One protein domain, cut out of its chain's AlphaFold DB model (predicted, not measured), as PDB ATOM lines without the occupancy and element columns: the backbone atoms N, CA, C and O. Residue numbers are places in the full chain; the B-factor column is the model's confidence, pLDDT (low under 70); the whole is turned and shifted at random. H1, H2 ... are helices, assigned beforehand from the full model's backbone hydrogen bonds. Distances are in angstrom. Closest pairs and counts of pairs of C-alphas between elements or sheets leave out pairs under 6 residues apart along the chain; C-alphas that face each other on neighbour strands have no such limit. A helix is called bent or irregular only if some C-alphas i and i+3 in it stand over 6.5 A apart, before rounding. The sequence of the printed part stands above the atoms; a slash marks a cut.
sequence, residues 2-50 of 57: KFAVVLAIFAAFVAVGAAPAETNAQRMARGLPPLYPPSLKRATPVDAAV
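AT A GLANCE: This is residues 2 to 50 of the 57 residues of an uncharacterized protein of Piloderma croceum (strain F 1598) (UniProt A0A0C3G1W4). The model is an open, stretched-out chain with no packed core: one long helix, H1, sticks out as a straight arm, and beyond a link of 7 residues the chain runs through the small helix H2 and a long stretch without a named element to a second small helix, H3, set well away from H2. The outline resembles an uneven T, with H1 as the stem and H2, residues 30 to 44 and H3 making the crossbar. The printed part has 49 residues with three named helices, in the order H1, H2, H3, and no named strand; the class is all helix. The whole is extended, with a radius of gyration of the C-alphas of 18.1 A, and flat, spanning 49 by 34 by 11 A.

HOW THE PARTS SIT: H1, residues 2 to 16, is the longest helix and touches no helix. Residues 2 to 21, of which 2 to 16 belong to H1, stand free, with no C-alpha 8 or more residues away along the chain within 10 A. H2, residues 24 to 29, is apart from H1. H3, residues 45 to 49, is apart from H1 and from H2. Residues 38 to 50, of which 45 to 49 belong to H3, also stand free. In H1, H2 and H3 every backbone O i to N i+4 pair is within hydrogen-bond range.

IN THESE COORDINATES: H1 begins with C-alpha 2 at (12.609, -12.653, 28.273) and ends with C-alpha 16 at (1.676, -31.315, 22.492), a length of 22.4 A from first to last C-alpha. H2 runs 8.7 A, from Asn 24 to Ala 29, and its first C-alpha is at (-7.706, -51.284, 23.171). H3 runs 6.6 A, from Pro 45 to Ala 49, and ends with C-alpha 49 at (16.813, -50.811, 13.102). No helix is bent or irregular.

THE WHOLE: The two C-alphas farthest apart are those of Lys 2 and Arg 42, at 50.2 A; the first and last printed C-alphas, of Lys 2 and Val 50, are 38.6 A apart. The printed part has no cut. The link from H1 to H2 is short, with 7 residues. The link from H2 to H3, residues 30 to 44, is long, and its C-alphas lie 13 to 21 A from the mean of the C-alphas. The mean pLDDT of the printed part is 77.8. It is under 70 at residue 2, residues 13 to 20 and residues 47 to 49. By element, the mean pLDDT is 92 in H2, 75 in H1 and 68 in H3.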
ATOM      1  N   LYS A   2      12.082 -11.788  29.359       65.69
ATOM      2  CA  LYS A   2      12.609 -12.653  28.273       65.69
ATOM      3  C   LYS A   2      12.630 -14.169  28.561       65.69
ATOM      4  O   LYS A   2      12.236 -14.955  27.713       65.69
ATOM      5  N   PHE A   3      13.022 -14.577  29.769       77.38
ATOM      6  CA  PHE A   3      13.100 -15.998  30.141       77.38
ATOM      7  C   PHE A   3      11.728 -16.653  30.339       77.38
ATOM      8  O   PHE A   3      11.581 -17.843  30.091       77.38
ATOM      9  N   ALA A   4      10.715 -15.870  30.722       82.44
ATOM     10  CA  ALA A   4       9.349 -16.365  30.863       82.44
ATOM     11  C   ALA A   4       8.758 -16.757  29.502       82.44
ATOM     12  O   ALA A   4       8.075 -17.767  29.401       82.44
ATOM     13  N   VAL A   5       9.086 -16.002  28.446       82.75
ATOM     14  CA  VAL A   5       8.668 -16.318  27.073       82.75
ATOM     15  C   VAL A   5       9.311 -17.619  26.594       82.75
ATOM     16  O   VAL A   5       8.621 -18.483  26.067       82.75
ATOM     17  N   VAL A   6      10.612 -17.800  26.836       84.31
ATOM     18  CA  VAL A   6      11.323 -19.041  26.477       84.31
ATOM     19  C   VAL A   6      10.734 -20.249  27.211       84.31
ATOM     20  O   VAL A   6      10.494 -21.286  26.596       84.31
ATOM     21  N   LEU A   7      10.442 -20.106  28.505       84.25
ATOM     22  CA  LEU A   7       9.845 -21.170  29.308       84.25
ATOM     23  C   LEU A   7       8.408 -21.492  28.867       84.25
ATOM     24  O   LEU A   7       8.047 -22.662  28.786       84.25
ATOM     25  N   ALA A   8       7.614 -20.476  28.518       81.88
ATOM     26  CA  ALA A   8       6.263 -20.662  27.991       81.88
ATOM     27  C   ALA A   8       6.265 -21.409  26.646       81.88
ATOM     28  O   ALA A   8       5.463 -22.319  26.448       81.88
ATOM     29  N   ILE A   9       7.200 -21.076  25.749       81.06
ATOM     30  CA  ILE A   9       7.362 -21.777  24.468       81.06
ATOM     31  C   ILE A   9       7.747 -23.241  24.708       81.06
ATOM     32  O   ILE A   9       7.129 -24.139  24.145       81.06
ATOM     33  N   PHE A  10       8.725 -23.500  25.577       79.94
ATOM     34  CA  PHE A  10       9.155 -24.863  25.889       79.94
ATOM     35  C   PHE A  10       8.029 -25.704  26.516       79.94
ATOM     36  O   PHE A  10       7.803 -26.840  26.103       79.94
ATOM     37  N   ALA A  11       7.270 -25.134  27.455       76.88
ATOM     38  CA  ALA A  11       6.124 -25.798  28.075       76.88
ATOM     39  C   ALA A  11       5.024 -26.148  27.057       76.88
ATOM     40  O   ALA A  11       4.445 -27.234  27.127       76.88
ATOM     41  N   ALA A  12       4.773 -25.272  26.078       70.88
ATOM     42  CA  ALA A  12       3.818 -25.545  25.009       70.88
ATOM     43  C   ALA A  12       4.238 -26.752  24.147       70.88
ATOM     44  O   ALA A  12       3.392 -27.576  23.806       70.88
ATOM     45  N   PHE A  13       5.532 -26.916  23.850       69.62
ATOM     46  CA  PHE A  13       6.024 -28.080  23.100       69.62
ATOM     47  C   PHE A  13       5.891 -29.397  23.874       69.62
ATOM     48  O   PHE A  13       5.527 -30.414  23.284       69.62
ATOM     49  N   VAL A  14       6.133 -29.392  25.188       66.81
ATOM     50  CA  VAL A  14       5.982 -30.594  26.029       66.81
ATOM     51  C   VAL A  14       4.517 -31.041  26.102       66.81
ATOM     52  O   VAL A  14       4.236 -32.237  26.032       66.81
ATOM     53  N   ALA A  15       3.572 -30.100  26.168       60.66
ATOM     54  CA  ALA A  15       2.144 -30.414  26.239       60.66
ATOM     55  C   ALA A  15       1.598 -31.085  24.961       60.66
ATOM     56  O   ALA A  15       0.708 -31.930  25.046       60.66
ATOM     57  N   VAL A  16       2.141 -30.760  23.782       61.72
ATOM     58  CA  VAL A  16       1.676 -31.315  22.492       61.72
ATOM     59  C   VAL A  16       2.073 -32.790  22.308       61.72
ATOM     60  O   VAL A  16       1.384 -33.529  21.610       61.72
ATOM     61  N   GLY A  17       3.138 -33.257  22.967       58.34
ATOM     62  CA  GLY A  17       3.584 -34.655  22.893       58.34
ATOM     63  C   GLY A  17       2.802 -35.636  23.777       58.34
ATOM     64  O   GLY A  17       2.973 -36.844  23.635       58.34
ATOM     65  N   ALA A  18       1.952 -35.140  24.681       57.09
ATOM     66  CA  ALA A  18       1.304 -35.931  25.728       57.09
ATOM     67  C   ALA A  18      -0.149 -36.323  25.399       57.09
ATOM     68  O   ALA A  18      -0.978 -36.457  26.300       57.09
ATOM     69  N   ALA A  19      -0.487 -36.505  24.118       60.34
ATOM     70  CA  ALA A  19      -1.778 -37.091  23.773       60.34
ATOM     71  C   ALA A  19      -1.846 -38.516  24.364       60.34
ATOM     72  O   ALA A  19      -0.957 -39.326  24.077       60.34
ATOM     73  N   PRO A  20      -2.857 -38.845  25.193       64.44
ATOM     74  CA  PRO A  20      -2.968 -40.176  25.764       64.44
ATOM     75  C   PRO A  20      -3.105 -41.184  24.625       64.44
ATOM     76  O   PRO A  20      -3.988 -41.061  23.773       64.44
ATOM     77  N   ALA A  21      -2.205 -42.166  24.597       73.88
ATOM     78  CA  ALA A  21      -2.277 -43.241  23.625       73.88
ATOM     79  C   ALA A  21      -3.631 -43.948  23.765       73.88
ATOM     80  O   ALA A  21      -4.028 -44.340  24.865       73.88
ATOM     81  N   GLU A  22      -4.347 -44.097  22.652       81.62
ATOM     82  CA  GLU A  22      -5.624 -44.797  22.649       81.62
ATOM     83  C   GLU A  22      -5.436 -46.248  23.121       81.62
ATOM     84  O   GLU A  22      -4.583 -46.983  22.618       81.62
ATOM     85  N   THR A  23      -6.258 -46.678  24.075       87.62
ATOM     86  CA  THR A  23      -6.234 -48.046  24.602       87.62
ATOM     87  C   THR A  23      -7.142 -48.980  23.798       87.62
ATOM     88  O   THR A  23      -8.160 -48.575  23.233       87.62
ATOM     89  N   ASN A  24      -6.837 -50.283  23.803       88.31
ATOM     90  CA  ASN A  24      -7.706 -51.284  23.171       88.31
ATOM     91  C   ASN A  24      -9.114 -51.327  23.798       88.31
ATOM     92  O   ASN A  24     -10.081 -51.579  23.085       88.31
ATOM     93  N   ALA A  25      -9.251 -51.019  25.094       89.12
ATOM     94  CA  ALA A  25     -10.555 -50.910  25.753       89.12
ATOM     95  C   ALA A  25     -11.411 -49.784  25.144       89.12
ATOM     96  O   ALA A  25     -12.586 -49.990  24.844       89.12
ATOM     97  N   GLN A  26     -10.806 -48.619  24.882       92.25
ATOM     98  CA  GLN A  26     -11.475 -47.498  24.213       92.25
ATOM     99  C   GLN A  26     -11.875 -47.844  22.769       92.25
ATOM    100  O   GLN A  26     -12.962 -47.465  22.334       92.25
ATOM    101  N   ARG A  27     -11.057 -48.614  22.033       92.94
ATOM    102  CA  ARG A  27     -11.419 -49.120  20.693       92.94
ATOM    103  C   ARG A  27     -12.649 -50.012  20.725       92.94
ATOM    104  O   ARG A  27     -13.587 -49.790  19.961       92.94
ATOM    105  N   MET A  28     -12.652 -50.982  21.634       93.75
ATOM    106  CA  MET A  28     -13.750 -51.937  21.765       93.75
ATOM    107  C   MET A  28     -15.054 -51.250  22.175       93.75
ATOM    108  O   MET A  28     -16.099 -51.570  21.616       93.75
ATOM    109  N   ALA A  29     -14.997 -50.249  23.060       95.44
ATOM    110  CA  ALA A  29     -16.162 -49.438  23.420       95.44
ATOM    111  C   ALA A  29     -16.773 -48.688  22.216       95.44
ATOM    112  O   ALA A  29     -17.968 -48.409  22.208       95.44
ATOM    113  N   ARG A  30     -15.974 -48.394  21.180       94.38
ATOM    114  CA  ARG A  30     -16.420 -47.781  19.914       94.38
ATOM    115  C   ARG A  30     -16.793 -48.801  18.830       94.38
ATOM    116  O   ARG A  30     -17.059 -48.401  17.701       94.38
ATOM    117  N   GLY A  31     -16.772 -50.102  19.130       95.31
ATOM    118  CA  GLY A  31     -17.016 -51.165  18.148       95.31
ATOM    119  C   GLY A  31     -15.876 -51.370  17.142       95.31
ATOM    120  O   GLY A  31     -16.053 -52.059  16.141       95.31
ATOM    121  N   LEU A  32     -14.701 -50.781  17.388       92.88
ATOM    122  CA  LEU A  32     -13.512 -50.993  16.567       92.88
ATOM    123  C   LEU A  32     -12.771 -52.257  17.034       92.88
ATOM    124  O   LEU A  32     -12.685 -52.509  18.239       92.88
ATOM    125  N   PRO A  33     -12.159 -53.027  16.116       91.25
ATOM    126  CA  PRO A  33     -11.326 -54.158  16.504       91.25
ATOM    127  C   PRO A  33     -10.096 -53.686  17.305       91.25
ATOM    128  O   PRO A  33      -9.583 -52.583  17.060       91.25
ATOM    129  N   PRO A  34      -9.592 -54.494  18.256       90.56
ATOM    130  CA  PRO A  34      -8.394 -54.153  19.013       90.56
ATOM    131  C   PRO A  34      -7.166 -54.112  18.097       90.56
ATOM    132  O   PRO A  34      -7.075 -54.846  17.112       90.56
ATOM    133  N   LEU A  35      -6.195 -53.263  18.433       88.50
ATOM    134  CA  LEU A  35      -4.894 -53.300  17.777       88.50
ATOM    135  C   LEU A  35      -4.093 -54.496  18.285       88.50
ATOM    136  O   LEU A  35      -4.174 -54.875  19.459       88.50
ATOM    137  N   TYR A  36      -3.286 -55.063  17.389       85.06
ATOM    138  CA  TYR A  36      -2.433 -56.195  17.717       85.06
ATOM    139  C   TYR A  36      -1.411 -55.815  18.808       85.06
ATOM    140  O   TYR A  36      -0.713 -54.803  18.645       85.06
ATOM    141  N   PRO A  37      -1.288 -56.602  19.897       79.75
ATOM    142  CA  PRO A  37      -0.425 -56.261  21.021       79.75
ATOM    143  C   PRO A  37       1.037 -56.112  20.583       79.75
ATOM    144  O   PRO A  37       1.568 -57.014  19.931       79.75
ATOM    145  N   PRO A  38       1.731 -55.024  20.964       73.25
ATOM    146  CA  PRO A  38       3.142 -54.844  20.630       73.25
ATOM    147  C   PRO A  38       4.029 -55.971  21.169       73.25
ATOM    148  O   PRO A  38       4.994 -56.340  20.510       73.25
ATOM    149  N   SER A  39       3.676 -56.537  22.330       74.19
ATOM    150  CA  SER A  39       4.394 -57.638  22.983       74.19
ATOM    151  C   SER A  39       4.356 -58.950  22.202       74.19
ATOM    152  O   SER A  39       5.239 -59.782  22.374       74.19
ATOM    153  N   LEU A  40       3.351 -59.138  21.346       76.75
ATOM    154  CA  LEU A  40       3.204 -60.342  20.531       76.75
ATOM    155  C   LEU A  40       3.776 -60.162  19.120       76.75
ATOM    156  O   LEU A  40       3.801 -61.112  18.339       76.75
ATOM    157  N   LYS A  41       4.231 -58.953  18.754       77.50
ATOM    158  CA  LYS A  41       4.822 -58.717  17.431       77.50
ATOM    159  C   LYS A  41       6.140 -59.480  17.340       77.50
ATOM    160  O   LYS A  41       7.047 -59.260  18.139       77.50
ATOM    161  N   ARG A  42       6.256 -60.359  16.340       77.06
ATOM    162  CA  ARG A  42       7.523 -61.024  16.024       77.06
ATOM    163  C   ARG A  42       8.546 -59.951  15.663       77.06
ATOM    164  O   ARG A  42       8.339 -59.228  14.694       77.06
ATOM    165  N   ALA A  43       9.623 -59.860  16.440       71.50
ATOM    166  CA  ALA A  43      10.699 -58.922  16.164       71.50
ATOM    167  C   ALA A  43      11.297 -59.223  14.785       71.50
ATOM    168  O   ALA A  43      11.764 -60.334  14.521       71.50
ATOM    169  N   THR A  44      11.245 -58.241  13.896       75.19
ATOM    170  CA  THR A  44      11.913 -58.296  12.597       75.19
ATOM    171  C   THR A  44      13.275 -57.596  12.679       75.19
ATOM    172  O   THR A  44      13.472 -56.738  13.541       75.19
ATOM    173  N   PRO A  45      14.230 -57.886  11.778       70.12
ATOM    174  CA  PRO A  45      15.475 -57.115  11.693       70.12
ATOM    175  C   PRO A  45      15.226 -55.611  11.486       70.12
ATOM    176  O   PRO A  45      16.001 -54.779  11.949       70.12
ATOM    177  N   VAL A  46      14.104 -55.259  10.847       73.19
ATOM    178  CA  VAL A  46      13.646 -53.873  10.689       73.19
ATOM    179  C   VAL A  46      13.246 -53.269  12.037       73.19
ATOM    180  O   VAL A  46      13.621 -52.134  12.312       73.19
ATOM    181  N   ASP A  47      12.572 -54.014  12.921       65.31
ATOM    182  CA  ASP A  47      12.250 -53.536  14.276       65.31
ATOM    183  C   ASP A  47      13.499 -53.212  15.103       65.31
ATOM    184  O   ASP A  47      13.456 -52.294  15.917       65.31
ATOM    185  N   ALA A  48      14.605 -53.931  14.887       62.72
ATOM    186  CA  ALA A  48      15.885 -53.649  15.538       62.72
ATOM    187  C   ALA A  48      16.561 -52.378  14.990       62.72
ATOM    188  O   ALA A  48      17.269 -51.688  15.722       62.72
ATOM    189  N   ALA A  49      16.328 -52.046  13.716       67.06
ATOM    190  CA  ALA A  49      16.813 -50.811  13.102       67.06
ATOM    191  C   ALA A  49      15.981 -49.580  13.514       67.06
ATOM    192  O   ALA A  49      16.474 -48.449  13.466       67.06
ATOM    193  N   VAL A  50      14.731 -49.781  13.945       71.38
ATOM    194  CA  VAL A  50      13.888 -48.711  14.484       71.38
ATOM    195  C   VAL A  50      14.395 -48.330  15.875       71.38
ATOM    196  O   VAL A  50      14.192 -49.050  16.852       71.38
TER     197      VAL A  50